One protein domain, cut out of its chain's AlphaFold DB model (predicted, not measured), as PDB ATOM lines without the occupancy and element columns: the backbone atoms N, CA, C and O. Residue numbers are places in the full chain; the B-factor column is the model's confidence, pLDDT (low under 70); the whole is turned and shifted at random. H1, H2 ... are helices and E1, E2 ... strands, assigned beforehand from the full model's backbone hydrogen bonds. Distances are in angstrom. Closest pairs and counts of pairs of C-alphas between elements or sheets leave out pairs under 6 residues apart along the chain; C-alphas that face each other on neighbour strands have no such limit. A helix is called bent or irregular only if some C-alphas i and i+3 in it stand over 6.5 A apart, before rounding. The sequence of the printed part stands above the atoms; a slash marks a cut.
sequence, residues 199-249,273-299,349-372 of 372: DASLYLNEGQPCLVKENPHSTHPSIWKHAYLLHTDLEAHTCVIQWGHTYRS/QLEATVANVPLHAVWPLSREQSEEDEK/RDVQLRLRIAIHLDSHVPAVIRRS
ATOM      1  N   ASP A 199     -41.221 -51.542  -6.026       86.75
ATOM      2  CA  ASP A 199     -42.296 -51.676  -5.056       86.75
ATOM      3  C   ASP A 199     -43.316 -50.542  -5.209       86.75
ATOM      4  O   ASP A 199     -42.991 -49.351  -5.249       86.75
ATOM      5  N   ALA A 200     -44.591 -50.925  -5.240       85.19
ATOM      6  CA  ALA A 200     -45.717 -50.010  -5.392       85.19
ATOM      7  C   ALA A 200     -45.737 -48.885  -4.341       85.19
ATOM      8  O   ALA A 200     -46.156 -47.765  -4.630       85.19
ATOM      9  N   SER A 201     -45.264 -49.178  -3.130       87.75
ATOM     10  CA  SER A 201     -45.183 -48.225  -2.021       87.75
ATOM     11  C   SER A 201     -44.192 -47.088  -2.277       87.75
ATOM     12  O   SER A 201     -44.397 -45.992  -1.765       87.75
ATOM     13  N   LEU A 202     -43.158 -47.296  -3.101       88.38
ATOM     14  CA  LEU A 202     -42.147 -46.270  -3.385       88.38
ATOM     15  C   LEU A 202     -42.748 -45.066  -4.110       88.38
ATOM     16  O   LEU A 202     -42.307 -43.940  -3.905       88.38
ATOM     17  N   TYR A 203     -43.798 -45.281  -4.904       87.81
ATOM     18  CA  TYR A 203     -44.517 -44.207  -5.585       87.81
ATOM     19  C   TYR A 203     -45.334 -43.321  -4.634       87.81
ATOM     20  O   TYR A 203     -45.795 -42.261  -5.044       87.81
ATOM     21  N   LEU A 204     -45.545 -43.733  -3.383       88.31
ATOM     22  CA  LEU A 204     -46.316 -42.974  -2.393       88.31
ATOM     23  C   LEU A 204     -45.428 -42.209  -1.405       88.31
ATOM     24  O   LEU A 204     -45.929 -41.384  -0.645       88.31
ATOM     25  N   ASN A 205     -44.123 -42.475  -1.411       88.75
ATOM     26  CA  ASN A 205     -43.186 -41.856  -0.489       88.75
ATOM     27  C   ASN A 205     -42.768 -40.472  -1.004       88.75
ATOM     28  O   ASN A 205     -42.108 -40.344  -2.037       88.75
ATOM     29  N   GLU A 206     -43.114 -39.422  -0.263       88.31
ATOM     30  CA  GLU A 206     -42.602 -38.079  -0.535       88.31
ATOM     31  C   GLU A 206     -41.088 -38.025  -0.274       88.31
ATOM     32  O   GLU A 206     -40.580 -38.561   0.711       88.31
ATOM     33  N   GLY A 207     -40.354 -37.383  -1.178       87.44
ATOM     34  CA  GLY A 207     -38.895 -37.366  -1.192       87.44
ATOM     35  C   GLY A 207     -38.252 -38.630  -1.769       87.44
ATOM     36  O   GLY A 207     -37.029 -38.737  -1.719       87.44
ATOM     37  N   GLN A 208     -39.017 -39.580  -2.330       91.00
ATOM     38  CA  GLN A 208     -38.440 -40.801  -2.900       91.00
ATOM     39  C   GLN A 208     -37.511 -40.473  -4.084       91.00
ATOM     40  O   GLN A 208     -37.957 -39.855  -5.055       91.00
ATOM     41  N   PRO A 209     -36.240 -40.905  -4.068       90.62
ATOM     42  CA  PRO A 209     -35.348 -40.750  -5.208       90.62
ATOM     43  C   PRO A 209     -35.862 -41.574  -6.389       90.62
ATOM     44  O   PRO A 209     -36.296 -42.717  -6.241       90.62
ATOM     45  N   CYS A 210     -35.830 -40.986  -7.577       91.69
ATOM     46  CA  CYS A 210     -36.350 -41.598  -8.788       91.69
ATOM     47  C   CYS A 210     -35.573 -41.149 -10.028       91.69
ATOM     48  O   CYS A 210     -34.891 -40.123 -10.045       91.69
ATOM     49  N   LEU A 211     -35.693 -41.933 -11.093       91.62
ATOM     50  CA  LEU A 211     -35.303 -41.552 -12.439       91.62
ATOM     51  C   LEU A 211     -36.538 -41.090 -13.206       91.62
ATOM     52  O   LEU A 211     -37.583 -41.734 -13.160       91.62
ATOM     53  N   VAL A 212     -36.405 -40.002 -13.957       91.50
ATOM     54  CA  VAL A 212     -37.482 -39.445 -14.776       91.50
ATOM     55  C   VAL A 212     -37.009 -39.280 -16.213       91.50
ATOM     56  O   VAL A 212     -35.932 -38.735 -16.473       91.50
ATOM     57  N   LYS A 213     -37.816 -39.751 -17.163       90.12
ATOM     58  CA  LYS A 213     -37.560 -39.609 -18.600       90.12
ATOM     59  C   LYS A 213     -37.715 -38.143 -19.010       90.12
ATOM     60  O   LYS A 213     -38.793 -37.578 -18.868       90.12
ATOM     61  N   GLU A 214     -36.660 -37.536 -19.563       82.81
ATOM     62  CA  GLU A 214     -36.627 -36.090 -19.856       82.81
ATOM     63  C   GLU A 214     -37.729 -35.636 -20.827       82.81
ATOM     64  O   GLU A 214     -38.355 -34.602 -20.617       82.81
ATOM     65  N   ASN A 215     -37.993 -36.419 -21.876       82.12
ATOM     66  CA  ASN A 215     -39.044 -36.136 -22.853       82.12
ATOM     67  C   ASN A 215     -39.998 -37.333 -22.945       82.12
ATOM     68  O   ASN A 215     -39.854 -38.173 -23.840       82.12
ATOM     69  N   PRO A 216     -40.973 -37.449 -22.029       79.06
ATOM     70  CA  PRO A 216     -41.793 -38.652 -21.923       79.06
ATOM     71  C   PRO A 216     -42.660 -38.893 -23.160       79.06
ATOM     72  O   PRO A 216     -42.782 -40.028 -23.611       79.06
ATOM     73  N   HIS A 217     -43.148 -37.811 -23.771       77.00
ATOM     74  CA  HIS A 217     -43.978 -37.827 -24.977       77.00
ATOM     75  C   HIS A 217     -43.177 -37.952 -26.284       77.00
ATOM     76  O   HIS A 217     -43.769 -38.022 -27.361       77.00
ATOM     77  N   SER A 218     -41.840 -37.945 -26.223       77.94
ATOM     78  CA  SER A 218     -41.010 -38.090 -27.418       77.94
ATOM     79  C   SER A 218     -40.951 -39.549 -27.861       77.94
ATOM     80  O   SER A 218     -40.731 -40.460 -27.060       77.94
ATOM     81  N   THR A 219     -41.086 -39.757 -29.169       71.50
ATOM     82  CA  THR A 219     -40.845 -41.049 -29.825       71.50
ATOM     83  C   THR A 219     -39.359 -41.339 -30.022       71.50
ATOM     84  O   THR A 219     -39.015 -42.420 -30.493       71.50
ATOM     85  N   HIS A 220     -38.485 -40.374 -29.720       72.50
ATOM     86  CA  HIS A 220     -37.042 -40.563 -29.761       72.50
ATOM     87  C   HIS A 220     -36.513 -41.043 -28.406       72.50
ATOM     88  O   HIS A 220     -36.988 -40.580 -27.356       72.50
ATOM     89  N   PRO A 221     -35.488 -41.914 -28.415       76.38
ATOM     90  CA  PRO A 221     -34.843 -42.366 -27.196       76.38
ATOM     91  C   PRO A 221     -34.335 -41.150 -26.417       76.38
ATOM     92  O   PRO A 221     -33.658 -40.275 -26.955       76.38
ATOM     93  N   SER A 222     -34.721 -41.084 -25.148       85.69
ATOM     94  CA  SER A 222     -34.436 -39.961 -24.257       85.69
ATOM     95  C   SER A 222     -33.713 -40.467 -23.023       85.69
ATOM     96  O   SER A 222     -33.922 -41.605 -22.603       85.69
ATOM     97  N   ILE A 223     -32.862 -39.620 -22.456       89.75
ATOM     98  CA  ILE A 223     -32.149 -39.949 -21.226       89.75
ATOM     99  C   ILE A 223     -33.077 -39.865 -20.015       89.75
ATOM    100  O   ILE A 223     -34.023 -39.071 -19.975       89.75
ATOM    101  N   TRP A 224     -32.763 -40.684 -19.022       91.44
ATOM    102  CA  TRP A 224     -33.365 -40.650 -17.700       91.44
ATOM    103  C   TRP A 224     -32.482 -39.832 -16.762       91.44
ATOM    104  O   TRP A 224     -31.258 -39.971 -16.770       91.44
ATOM    105  N   LYS A 225     -33.097 -38.953 -15.972       89.12
ATOM    106  CA  LYS A 225     -32.405 -38.039 -15.056       89.12
ATOM    107  C   LYS A 225     -32.887 -38.242 -13.627       89.12
ATOM    108  O   LYS A 225     -34.051 -38.555 -13.411       89.12
ATOM    109  N   HIS A 226     -31.991 -38.025 -12.670       89.44
ATOM    110  CA  HIS A 226     -32.303 -38.134 -11.249       89.44
ATOM    111  C   HIS A 226     -33.217 -36.995 -10.785       89.44
ATOM    112  O   HIS A 226     -33.014 -35.821 -11.118       89.44
ATOM    113  N   ALA A 227     -34.218 -37.362  -9.998       91.50
ATOM    114  CA  ALA A 227     -35.193 -36.478  -9.390       91.50
ATOM    115  C   ALA A 227     -35.689 -37.071  -8.064       91.50
ATOM    116  O   ALA A 227     -35.379 -38.207  -7.713       91.50
ATOM    117  N   TYR A 228     -36.493 -36.299  -7.350       91.69
ATOM    118  CA  TYR A 228     -37.173 -36.699  -6.129       91.69
ATOM    119  C   TYR A 228     -38.677 -36.603  -6.338       91.69
ATOM    120  O   TYR A 228     -39.179 -35.614  -6.872       91.69
ATOM    121  N   LEU A 229     -39.402 -37.634  -5.931       92.44
ATOM    122  CA  LEU A 229     -40.850 -37.686  -6.004       92.44
ATOM    123  C   LEU A 229     -41.442 -36.793  -4.915       92.44
ATOM    124  O   LEU A 229     -41.157 -36.992  -3.741       92.44
ATOM    125  N   LEU A 230     -42.248 -35.802  -5.284       91.88
ATOM    126  CA  LEU A 230     -42.911 -34.919  -4.320       91.88
ATOM    127  C   LEU A 230     -44.345 -35.352  -4.048       91.88
ATOM    128  O   LEU A 230     -44.802 -35.277  -2.916       91.88
ATOM    129  N   HIS A 231     -45.062 -35.767  -5.088       90.56
ATOM    130  CA  HIS A 231     -46.452 -36.180  -4.972       90.56
ATOM    131  C   HIS A 231     -46.833 -37.105  -6.123       90.56
ATOM    132  O   HIS A 231     -46.390 -36.900  -7.254       90.56
ATOM    133  N   THR A 232     -47.706 -38.070  -5.856       92.38
ATOM    134  CA  THR A 232     -48.242 -38.981  -6.868       92.38
ATOM    135  C   THR A 232     -49.756 -38.946  -6.837       92.38
ATOM    136  O   THR A 232     -50.371 -39.255  -5.820       92.38
ATOM    137  N   ASP A 233     -50.339 -38.621  -7.983       90.38
ATOM    138  CA  ASP A 233     -51.764 -38.737  -8.243       90.38
ATOM    139  C   ASP A 233     -52.009 -40.004  -9.069       90.38
ATOM    140  O   ASP A 233     -51.724 -40.086 -10.271       90.38
ATOM    141  N   LEU A 234     -52.516 -41.027  -8.387       86.69
ATOM    142  CA  LEU A 234     -52.794 -42.332  -8.972       86.69
ATOM    143  C   LEU A 234     -54.031 -42.323  -9.869       86.69
ATOM    144  O   LEU A 234     -54.072 -43.095 -10.828       86.69
ATOM    145  N   GLU A 235     -55.008 -41.459  -9.581       87.69
ATOM    146  CA  GLU A 235     -56.234 -41.335 -10.370       87.69
ATOM    147  C   GLU A 235     -55.943 -40.641 -11.702       87.69
ATOM    148  O   GLU A 235     -56.389 -41.095 -12.757       87.69
ATOM    149  N   ALA A 236     -55.138 -39.576 -11.668       88.00
ATOM    150  CA  ALA A 236     -54.707 -38.858 -12.864       88.00
ATOM    151  C   ALA A 236     -53.531 -39.528 -13.598       88.00
ATOM    152  O   ALA A 236     -53.200 -39.123 -14.714       88.00
ATOM    153  N   HIS A 237     -52.903 -40.556 -13.009       89.44
ATOM    154  CA  HIS A 237     -51.675 -41.189 -13.505       89.44
ATOM    155  C   HIS A 237     -50.527 -40.184 -13.735       89.44
ATOM    156  O   HIS A 237     -49.799 -40.261 -14.731       89.44
ATOM    157  N   THR A 238     -50.345 -39.250 -12.799       92.31
ATOM    158  CA  THR A 238     -49.322 -38.195 -12.860       92.31
ATOM    159  C   THR A 238     -48.542 -38.069 -11.559       92.31
ATOM    160  O   THR A 238     -49.065 -38.341 -10.483       92.31
ATOM    161  N   CYS A 239     -47.302 -37.600 -11.653       92.06
ATOM    162  CA  CYS A 239     -46.432 -37.329 -10.519       92.06
ATOM    163  C   CYS A 239     -45.878 -35.913 -10.595       92.06
ATOM    164  O   CYS A 239     -45.482 -35.437 -11.660       92.06
ATOM    165  N   VAL A 240     -45.756 -35.284  -9.436       92.75
ATOM    166  CA  VAL A 240     -44.961 -34.078  -9.253       92.75
ATOM    167  C   VAL A 240     -43.583 -34.508  -8.771       92.75
ATOM    168  O   VAL A 240     -43.461 -35.187  -7.752       92.75
ATOM    169  N   ILE A 241     -42.549 -34.119  -9.507       92.50
ATOM    170  CA  ILE A 241     -41.152 -34.443  -9.206       92.50
ATOM    171  C   ILE A 241     -40.327 -33.170  -9.076       92.50
ATOM    172  O   ILE A 241     -40.645 -32.155  -9.692       92.50
ATOM    173  N   GLN A 242     -39.244 -33.242  -8.313       91.62
ATOM    174  CA  GLN A 242     -38.226 -32.209  -8.194       91.62
ATOM    175  C   GLN A 242     -36.908 -32.708  -8.783       91.62
ATOM    176  O   GLN A 242     -36.367 -33.714  -8.339       91.62
ATOM    177  N   TRP A 243     -36.357 -32.007  -9.764       88.69
ATOM    178  CA  TRP A 243     -35.066 -32.349 -10.357       88.69
ATOM    179  C   TRP A 243     -33.932 -32.221  -9.327       88.69
ATOM    180  O   TRP A 243     -33.811 -31.196  -8.660       88.69
ATOM    181  N   GLY A 244     -33.084 -33.255  -9.222       74.06
ATOM    182  CA  GLY A 244     -32.027 -33.342  -8.198       74.06
ATOM    183  C   GLY A 244     -30.847 -32.383  -8.397       74.06
ATOM    184  O   GLY A 244     -30.094 -32.115  -7.468       74.06
ATOM    185  N   HIS A 245     -30.716 -31.794  -9.585       60.72
ATOM    186  CA  HIS A 245     -29.807 -30.682  -9.856       60.72
ATOM    187  C   HIS A 245     -30.619 -29.546 -10.453       60.72
ATOM    188  O   HIS A 245     -31.548 -29.817 -11.214       60.72
ATOM    189  N   THR A 246     -30.268 -28.290 -10.148       46.34
ATOM    190  CA  THR A 246     -30.874 -27.114 -10.787       46.34
ATOM    191  C   THR A 246     -30.843 -27.318 -12.293       46.34
ATOM    192  O   THR A 246     -29.797 -27.167 -12.932       46.34
ATOM    193  N   TYR A 247     -31.979 -27.722 -12.852       40.59
ATOM    194  CA  TYR A 247     -32.164 -27.877 -14.274       40.59
ATOM    195  C   TYR A 247     -32.006 -26.474 -14.839       40.59
ATOM    196  O   TYR A 247     -32.913 -25.645 -14.776       40.59
ATOM    197  N   ARG A 248     -30.797 -26.147 -15.311       39.59
ATOM    198  CA  ARG A 248     -30.571 -24.911 -16.043       39.59
ATOM    199  C   ARG A 248     -31.253 -25.112 -17.381       39.59
ATOM    200  O   ARG A 248     -30.657 -25.616 -18.327       39.59
ATOM    201  N   SER A 249     -32.540 -24.788 -17.394       39.06
ATOM    202  CA  SER A 249     -33.373 -24.756 -18.576       39.06
ATOM    203  C   SER A 249     -32.609 -24.036 -19.681       39.06
ATOM    204  O   SER A 249     -32.343 -22.834 -19.594       39.06
ATOM    205  N   GLN A 273     -37.866 -19.999  -9.514       57.25
ATOM    206  CA  GLN A 273     -36.857 -21.045  -9.281       57.25
ATOM    207  C   GLN A 273     -37.498 -22.397  -8.936       57.25
ATOM    208  O   GLN A 273     -36.937 -23.447  -9.259       57.25
ATOM    209  N   LEU A 274     -38.672 -22.384  -8.299       55.94
ATOM    210  CA  LEU A 274     -39.440 -23.594  -7.999       55.94
ATOM    211  C   LEU A 274     -40.082 -24.161  -9.272       55.94
ATOM    212  O   LEU A 274     -39.976 -25.359  -9.514       55.94
ATOM    213  N   GLU A 275     -40.638 -23.312 -10.140       59.69
ATOM    214  CA  GLU A 275     -41.160 -23.734 -11.450       59.69
ATOM    215  C   GLU A 275     -40.077 -24.337 -12.363       59.69
ATOM    216  O   GLU A 275     -40.356 -25.240 -13.146       59.69
ATOM    217  N   ALA A 276     -38.823 -23.887 -12.247       65.31
ATOM    218  CA  ALA A 276     -37.709 -24.448 -13.014       65.31
ATOM    219  C   ALA A 276     -37.201 -25.799 -12.473       65.31
ATOM    220  O   ALA A 276     -36.506 -26.525 -13.187       65.31
ATOM    221  N   THR A 277     -37.498 -26.127 -11.212       81.44
ATOM    222  CA  THR A 277     -36.980 -27.326 -10.529       81.44
ATOM    223  C   THR A 277     -38.035 -28.398 -10.320       81.44
ATOM    224  O   THR A 277     -37.668 -29.559 -10.161       81.44
ATOM    225  N   VAL A 278     -39.316 -28.046 -10.369       88.06
ATOM    226  CA  VAL A 278     -40.435 -28.972 -10.204       88.06
ATOM    227  C   VAL A 278     -41.130 -29.193 -11.544       88.06
ATOM    228  O   VAL A 278     -41.348 -28.254 -12.303       88.06
ATOM    229  N   ALA A 279     -41.501 -30.434 -11.845       88.56
ATOM    230  CA  ALA A 279     -42.243 -30.775 -13.052       88.56
ATOM    231  C   ALA A 279     -43.410 -31.715 -12.736       88.56
ATOM    232  O   ALA A 279     -43.295 -32.600 -11.892       88.56
ATOM    233  N   ASN A 280     -44.523 -31.536 -13.453       90.81
ATOM    234  CA  ASN A 280     -45.589 -32.529 -13.510       90.81
ATOM    235  C   ASN A 280     -45.325 -33.465 -14.693       90.81
ATOM    236  O   ASN A 280     -45.247 -33.011 -15.839       90.81
ATOM    237  N   VAL A 281     -45.167 -34.754 -14.419       91.69
ATOM    238  CA  VAL A 281     -44.820 -35.774 -15.410       91.69
ATOM    239  C   VAL A 281     -45.794 -36.948 -15.339       91.69
ATOM    240  O   VAL A 281     -46.349 -37.232 -14.278       91.69
ATOM    241  N   PRO A 282     -46.023 -37.665 -16.451       91.06
ATOM    242  CA  PRO A 282     -46.795 -38.897 -16.409       91.06
ATOM    243  C   PRO A 282     -46.140 -39.930 -15.486       91.06
ATOM    244  O   PRO A 282     -44.921 -40.086 -15.500       91.06
ATOM    245  N   LEU A 283     -46.947 -40.695 -14.754       89.00
ATOM    246  CA  LEU A 283     -46.463 -41.735 -13.841       89.00
ATOM    247  C   LEU A 283     -45.623 -42.803 -14.570       89.00
ATOM    248  O   LEU A 283     -44.619 -43.269 -14.042       89.00
ATOM    249  N   HIS A 284     -45.952 -43.108 -15.833       87.06
ATOM    250  CA  HIS A 284     -45.191 -44.055 -16.662       87.06
ATOM    251  C   HIS A 284     -43.790 -43.546 -17.093       87.06
ATOM    252  O   HIS A 284     -43.054 -44.223 -17.809       87.06
ATOM    253  N   ALA A 285     -43.451 -42.300 -16.758       90.31
ATOM    254  CA  ALA A 285     -42.164 -41.683 -17.059       90.31
ATOM    255  C   ALA A 285     -41.248 -41.601 -15.835       90.31
ATOM    256  O   ALA A 285     -40.178 -40.997 -15.924       90.31
ATOM    257  N   VAL A 286     -41.682 -42.170 -14.709       91.62
ATOM    258  CA  VAL A 286     -40.991 -42.153 -13.423       91.62
ATOM    259  C   VAL A 286     -40.628 -43.581 -13.036       91.62
ATOM    260  O   VAL A 286     -41.428 -44.501 -13.197       91.62
ATOM    261  N   TRP A 287     -39.415 -43.747 -12.521       91.88
ATOM    262  CA  TRP A 287     -38.888 -44.998 -11.999       91.88
ATOM    263  C   TRP A 287     -38.298 -44.772 -10.600       91.88
ATOM    264  O   TRP A 287     -37.215 -44.189 -10.491       91.88
ATOM    265  N   PRO A 288     -38.987 -45.175  -9.522       91.50
ATOM    266  CA  PRO A 288     -38.469 -45.062  -8.164       91.50
ATOM    267  C   PRO A 288     -37.219 -45.918  -7.964       91.50
ATOM    268  O   PRO A 288     -37.129 -47.033  -8.470       91.50
ATOM    269  N   LEU A 289     -36.263 -45.391  -7.207       87.94
ATOM    270  CA  LEU A 289     -35.041 -46.087  -6.823       87.94
ATOM    271  C   LEU A 289     -35.172 -46.572  -5.382       87.94
ATOM    272  O   LEU A 289     -35.642 -45.829  -4.520       87.94
ATOM    273  N   SER A 290     -34.746 -47.800  -5.102       81.31
ATOM    274  CA  SER A 290     -34.737 -48.341  -3.738       81.31
ATOM    275  C   SER A 290     -33.716 -47.615  -2.858       81.31
ATOM    276  O   SER A 290     -32.736 -47.055  -3.344       81.31
ATOM    277  N   ARG A 291     -33.903 -47.657  -1.536       62.25
ATOM    278  CA  ARG A 291     -33.051 -46.939  -0.574       62.25
ATOM    279  C   ARG A 291     -31.566 -47.344  -0.638       62.25
ATOM    280  O   ARG A 291     -30.689 -46.497  -0.509       62.25
ATOM    281  N   GLU A 292     -31.280 -48.604  -0.954       59.97
ATOM    282  CA  GLU A 292     -29.916 -49.101  -1.217       59.97
ATOM    283  C   GLU A 292     -29.286 -48.452  -2.464       59.97
ATOM    284  O   GLU A 292     -28.087 -48.181  -2.512       59.97
ATOM    285  N   GLN A 293     -30.107 -48.127  -3.466       57.62
ATOM    286  CA  GLN A 293     -29.676 -47.398  -4.656       57.62
ATOM    287  C   GLN A 293     -29.470 -45.905  -4.351       57.62
ATOM    288  O   GLN A 293     -28.655 -45.279  -5.013       57.62
ATOM    289  N   SER A 294     -30.111 -45.337  -3.320       50.66
ATOM    290  CA  SER A 294     -30.031 -43.902  -3.005       50.66
ATOM    291  C   SER A 294     -29.018 -43.501  -1.930       50.66
ATOM    292  O   SER A 294     -28.432 -42.427  -2.025       50.66
ATOM    293  N   GLU A 295     -28.787 -44.330  -0.908       46.91
ATOM    294  CA  GLU A 295     -27.992 -43.958   0.282       46.91
ATOM    295  C   GLU A 295     -26.480 -43.783   0.036       46.91
ATOM    296  O   GLU A 295     -25.768 -43.283   0.909       46.91
ATOM    297  N   GLU A 296     -25.966 -44.137  -1.145       47.88
ATOM    298  CA  GLU A 296     -24.558 -43.901  -1.502       47.88
ATOM    299  C   GLU A 296     -24.378 -42.766  -2.533       47.88
ATOM    300  O   GLU A 296     -23.244 -42.361  -2.768       47.88
ATOM    301  N   ASP A 297     -25.463 -42.201  -3.096       43.91
ATOM    302  CA  ASP A 297     -25.416 -41.126  -4.111       43.91
ATOM    303  C   ASP A 297     -25.285 -39.748  -3.447       43.91
ATOM    304  O   ASP A 297     -24.659 -38.847  -4.001       43.91
ATOM    305  N   GLU A 298     -25.803 -39.587  -2.223       46.09
ATOM    306  CA  GLU A 298     -25.701 -38.331  -1.463       46.09
ATOM    307  C   GLU A 298     -24.251 -37.969  -1.091       46.09
ATOM    308  O   GLU A 298     -23.946 -36.801  -0.853       46.09
ATOM    309  N   LYS A 299     -23.333 -38.947  -1.064       41.41
ATOM    310  CA  LYS A 299     -21.934 -38.732  -0.656       41.41
ATOM    311  C   LYS A 299     -21.043 -38.146  -1.751       41.41
ATOM    312  O   LYS A 299     -19.996 -37.597  -1.421       41.41
ATOM    313  N   ARG A 349     -39.119 -55.734 -38.690       57.38
ATOM    314  CA  ARG A 349     -40.033 -54.639 -38.300       57.38
ATOM    315  C   ARG A 349     -40.886 -54.944 -37.068       57.38
ATOM    316  O   ARG A 349     -41.087 -54.037 -36.265       57.38
ATOM    317  N   ASP A 350     -41.379 -56.171 -36.926       59.44
ATOM    318  CA  ASP A 350     -42.170 -56.575 -35.756       59.44
ATOM    319  C   ASP A 350     -41.294 -56.654 -34.500       59.44
ATOM    320  O   ASP A 350     -41.617 -56.076 -33.465       59.44
ATOM    321  N   VAL A 351     -40.100 -57.237 -34.634       59.06
ATOM    322  CA  VAL A 351     -39.070 -57.239 -33.588       59.06
ATOM    323  C   VAL A 351     -38.684 -55.814 -33.170       59.06
ATOM    324  O   VAL A 351     -38.653 -55.511 -31.979       59.06
ATOM    325  N   GLN A 352     -38.475 -54.901 -34.125       60.81
ATOM    326  CA  GLN A 352     -38.207 -53.490 -33.832       60.81
ATOM    327  C   GLN A 352     -39.364 -52.817 -33.107       60.81
ATOM    328  O   GLN A 352     -39.132 -51.987 -32.230       60.81
ATOM    329  N   LEU A 353     -40.605 -53.131 -33.480       63.16
ATOM    330  CA  LEU A 353     -41.773 -52.586 -32.807       63.16
ATOM    331  C   LEU A 353     -41.826 -53.093 -31.364       63.16
ATOM    332  O   LEU A 353     -41.982 -52.281 -30.461       63.16
ATOM    333  N   ARG A 354     -41.598 -54.390 -31.133       62.56
ATOM    334  CA  ARG A 354     -41.535 -54.994 -29.792       62.56
ATOM    335  C   ARG A 354     -40.411 -54.399 -28.947       62.56
ATOM    336  O   ARG A 354     -40.642 -54.092 -27.786       62.56
ATOM    337  N   LEU A 355     -39.237 -54.149 -29.528       62.25
ATOM    338  CA  LEU A 355     -38.116 -53.498 -28.842       62.25
ATOM    339  C   LEU A 355     -38.391 -52.028 -28.542       62.25
ATOM    340  O   LEU A 355     -38.129 -51.561 -27.439       62.25
ATOM    341  N   ARG A 356     -38.952 -51.287 -29.500       63.03
ATOM    342  CA  ARG A 356     -39.347 -49.893 -29.279       63.03
ATOM    343  C   ARG A 356     -40.428 -49.797 -28.220       63.03
ATOM    344  O   ARG A 356     -40.300 -48.934 -27.364       63.03
ATOM    345  N   ILE A 357     -41.425 -50.679 -28.246       61.78
ATOM    346  CA  ILE A 357     -42.444 -50.789 -27.201       61.78
ATOM    347  C   ILE A 357     -41.761 -51.099 -25.870       61.78
ATOM    348  O   ILE A 357     -41.903 -50.316 -24.953       61.78
ATOM    349  N   ALA A 358     -40.929 -52.133 -25.771       58.94
ATOM    350  CA  ALA A 358     -40.288 -52.506 -24.511       58.94
ATOM    351  C   ALA A 358     -39.332 -51.432 -23.942       58.94
ATOM    352  O   ALA A 358     -39.120 -51.394 -22.734       58.94
ATOM    353  N   ILE A 359     -38.761 -50.567 -24.792       60.00
ATOM    354  CA  ILE A 359     -37.880 -49.454 -24.393       60.00
ATOM    355  C   ILE A 359     -38.663 -48.143 -24.142       60.00
ATOM    356  O   ILE A 359     -38.213 -47.309 -23.361       60.00
ATOM    357  N   HIS A 360     -39.800 -47.911 -24.814       54.78
ATOM    358  CA  HIS A 360     -40.536 -46.630 -24.764       54.78
ATOM    359  C   HIS A 360     -41.856 -46.684 -23.995       54.78
ATOM    360  O   HIS A 360     -42.317 -45.633 -23.548       54.78
ATOM    361  N   LEU A 361     -42.470 -47.858 -23.887       47.62
ATOM    362  CA  LEU A 361     -43.729 -48.115 -23.209       47.62
ATOM    363  C   LEU A 361     -43.454 -49.032 -22.014       47.62
ATOM    364  O   LEU A 361     -42.808 -50.072 -22.134       47.62
ATOM    365  N   ASP A 362     -44.011 -48.621 -20.882       47.06
ATOM    366  CA  ASP A 362     -44.116 -49.345 -19.616       47.06
ATOM    367  C   ASP A 362     -42.972 -49.121 -18.616       47.06
ATOM    368  O   ASP A 362     -42.093 -49.960 -18.434       47.06
ATOM    369  N   SER A 363     -43.122 -48.092 -17.784       43.06
ATOM    370  CA  SER A 363     -43.448 -48.448 -16.404       43.06
ATOM    371  C   SER A 363     -44.954 -48.698 -16.334       43.06
ATOM    372  O   SER A 363     -45.790 -47.793 -16.415       43.06
ATOM    373  N   HIS A 364     -45.317 -49.979 -16.305       43.03
ATOM    374  CA  HIS A 364     -46.664 -50.373 -15.939       43.03
ATOM    375  C   HIS A 364     -46.840 -49.940 -14.483       43.03
ATOM    376  O   HIS A 364     -46.092 -50.376 -13.619       43.03
ATOM    377  N   VAL A 365     -47.814 -49.074 -14.195       42.06
ATOM    378  CA  VAL A 365     -48.200 -48.806 -12.802       42.06
ATOM    379  C   VAL A 365     -48.521 -50.160 -12.163       42.06
ATOM    380  O   VAL A 365     -49.370 -50.870 -12.726       42.06
ATOM    381  N   PRO A 366     -47.874 -50.544 -11.046       41.97
ATOM    382  CA  PRO A 366     -48.102 -51.841 -10.429       41.97
ATOM    383  C   PRO A 366     -49.601 -52.067 -10.228       41.97
ATOM    384  O   PRO A 366     -50.300 -51.231  -9.652       41.97
ATOM    385  N   ALA A 367     -50.117 -53.204 -10.708       40.81
ATOM    386  CA  ALA A 367     -51.548 -53.526 -10.653       40.81
ATOM    387  C   ALA A 367     -52.118 -53.514  -9.218       40.81
ATOM    388  O   ALA A 367     -53.327 -53.372  -9.030       40.81
ATOM    389  N   VAL A 368     -51.239 -53.610  -8.216       41.44
ATOM    390  CA  VAL A 368     -51.536 -53.555  -6.780       41.44
ATOM    391  C   VAL A 368     -52.083 -52.187  -6.344       41.44
ATOM    392  O   VAL A 368     -52.862 -52.122  -5.401       41.44
ATOM    393  N   ILE A 369     -51.788 -51.106  -7.070       43.16
ATOM    394  CA  ILE A 369     -52.216 -49.745  -6.700       43.16
ATOM    395  C   ILE A 369     -53.657 -49.427  -7.162       43.16
ATOM    396  O   ILE A 369     -54.234 -48.405  -6.814       43.16
ATOM    397  N   ARG A 370     -54.307 -50.325  -7.916       38.31
ATOM    398  CA  ARG A 370     -55.702 -50.136  -8.371       38.31
ATOM    399  C   ARG A 370     -56.762 -50.511  -7.325       38.31
ATOM    400  O   ARG A 370     -57.949 -50.519  -7.650       38.31
ATOM    401  N   ARG A 371     -56.357 -50.886  -6.109       30.89
ATOM    402  CA  ARG A 371     -57.256 -51.308  -5.024       30.89
ATOM    403  C   ARG A 371     -56.800 -50.737  -3.680       30.89
ATOM    404  O   ARG A 371     -56.357 -51.486  -2.814       30.89
ATOM    405  N   SER A 372     -56.930 -49.431  -3.505       33.81
ATOM    406  CA  SER A 372     -56.942 -48.794  -2.183       33.81
ATOM    407  C   SER A 372     -57.916 -47.637  -2.191       33.81
ATOM    408  O   SER A 372     -57.743 -46.790  -3.095       33.81
TER     409      SER A 372
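What this domain is: This is residues 199 to 249, 273 to 299 and 349 to 372 of the 372 residues of the protein "C3H1-type domain-containing protein" of Fasciola hepatica (UniProt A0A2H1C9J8). A small, strongly twisted antiparallel sheet of five strands is folded back on itself at the bent strand E2, with E4 and E3 facing E1 and E5. The short helix H1 packs on this sheet, H2 and H3 only graze it, and H4 is an arm whose residues 349 to 355 stick out free; the stretch after H4 comes back to H5, near H1. The printed part has 102 residues with five named helices and five named strands, along the chain H1 E1 E2 E3 H2 E4 E5 H3 H4 H5, in the class mixed, helices and strands. Across the sheet the order is E4 E3 E2 E1 E5; the whole is compact, with a radius of gyration of the C-alphas of 14.4 A and spans of 43 by 37 by 28 A.

How they stand to each other: Begin at E2, residues 224 to 233, which bends by 84 degrees at residue 230. It is the hinge of a folded sheet, one sheet bent back into two leaves: E4, residues 278 to 282, and E3, residues 238 to 243, face E1, residues 208 to 213, and E5, residues 286 to 288. E1, E2 and E3 form a meander, each strand the antiparallel neighbour of the one before, in two hairpins. Look for N 227 and O 210 at 2.8 A between E2 and E1, N 242 and O 228 at 2.8 A between E3 and E2, N 279 and O 241 at 2.9 A between E4 and E3, and N 211 and O 287 at 2.8 A between E1 and E5. H1, residues 200 to 204, is on the sheet at a height of 7.9 A and only just over E2, with 3 of its C-alphas falling on it; their closest C-alphas, Leu 204 and Thr 232, are 6.3 A apart. H2, residues 273 to 277, and H3, residues 291 to 294, only graze the sheet. H5, residues 367 to 370, is close to but not clearly touching H1, the closest C-alphas being Ala 200 and Ile 369, 6.6 A. H4, residues 349 to 360, is not on the sheet. Every O i to N i+4 pair is within hydrogen-bond range in H2 and H4; H1 has 0 of 1, with 2 of 2 O i to N i+3 pairs, and H3 and H5 are too short for an O i to N i+4 pair.

Where its parts are: Find C-alpha 224 at (-33.365, -40.650, -17.700); E2 runs 20.8 A to C-alpha 233 at (-51.764, -38.737, -8.243). E1 measures 15.8 A, E3 15.6 A and E4 13.3 A. H4 runs 15.7 A from C-alpha 349 at (-40.033, -54.639, -38.300).

The domain as a whole: The C-alphas of Lys 299 and Arg 349 are the two farthest apart, 44.7 A, across the cut of residues 300 to 348. Residues 250 to 272 are also not printed, with 10.6 A from C-alpha 249 to 273. Of the links printed whole, none is long. Mean pLDDT of the printed part is 72.5; residues 245 to 249, 273 to 276, 291 to 299 and 349 to 372 are under 70.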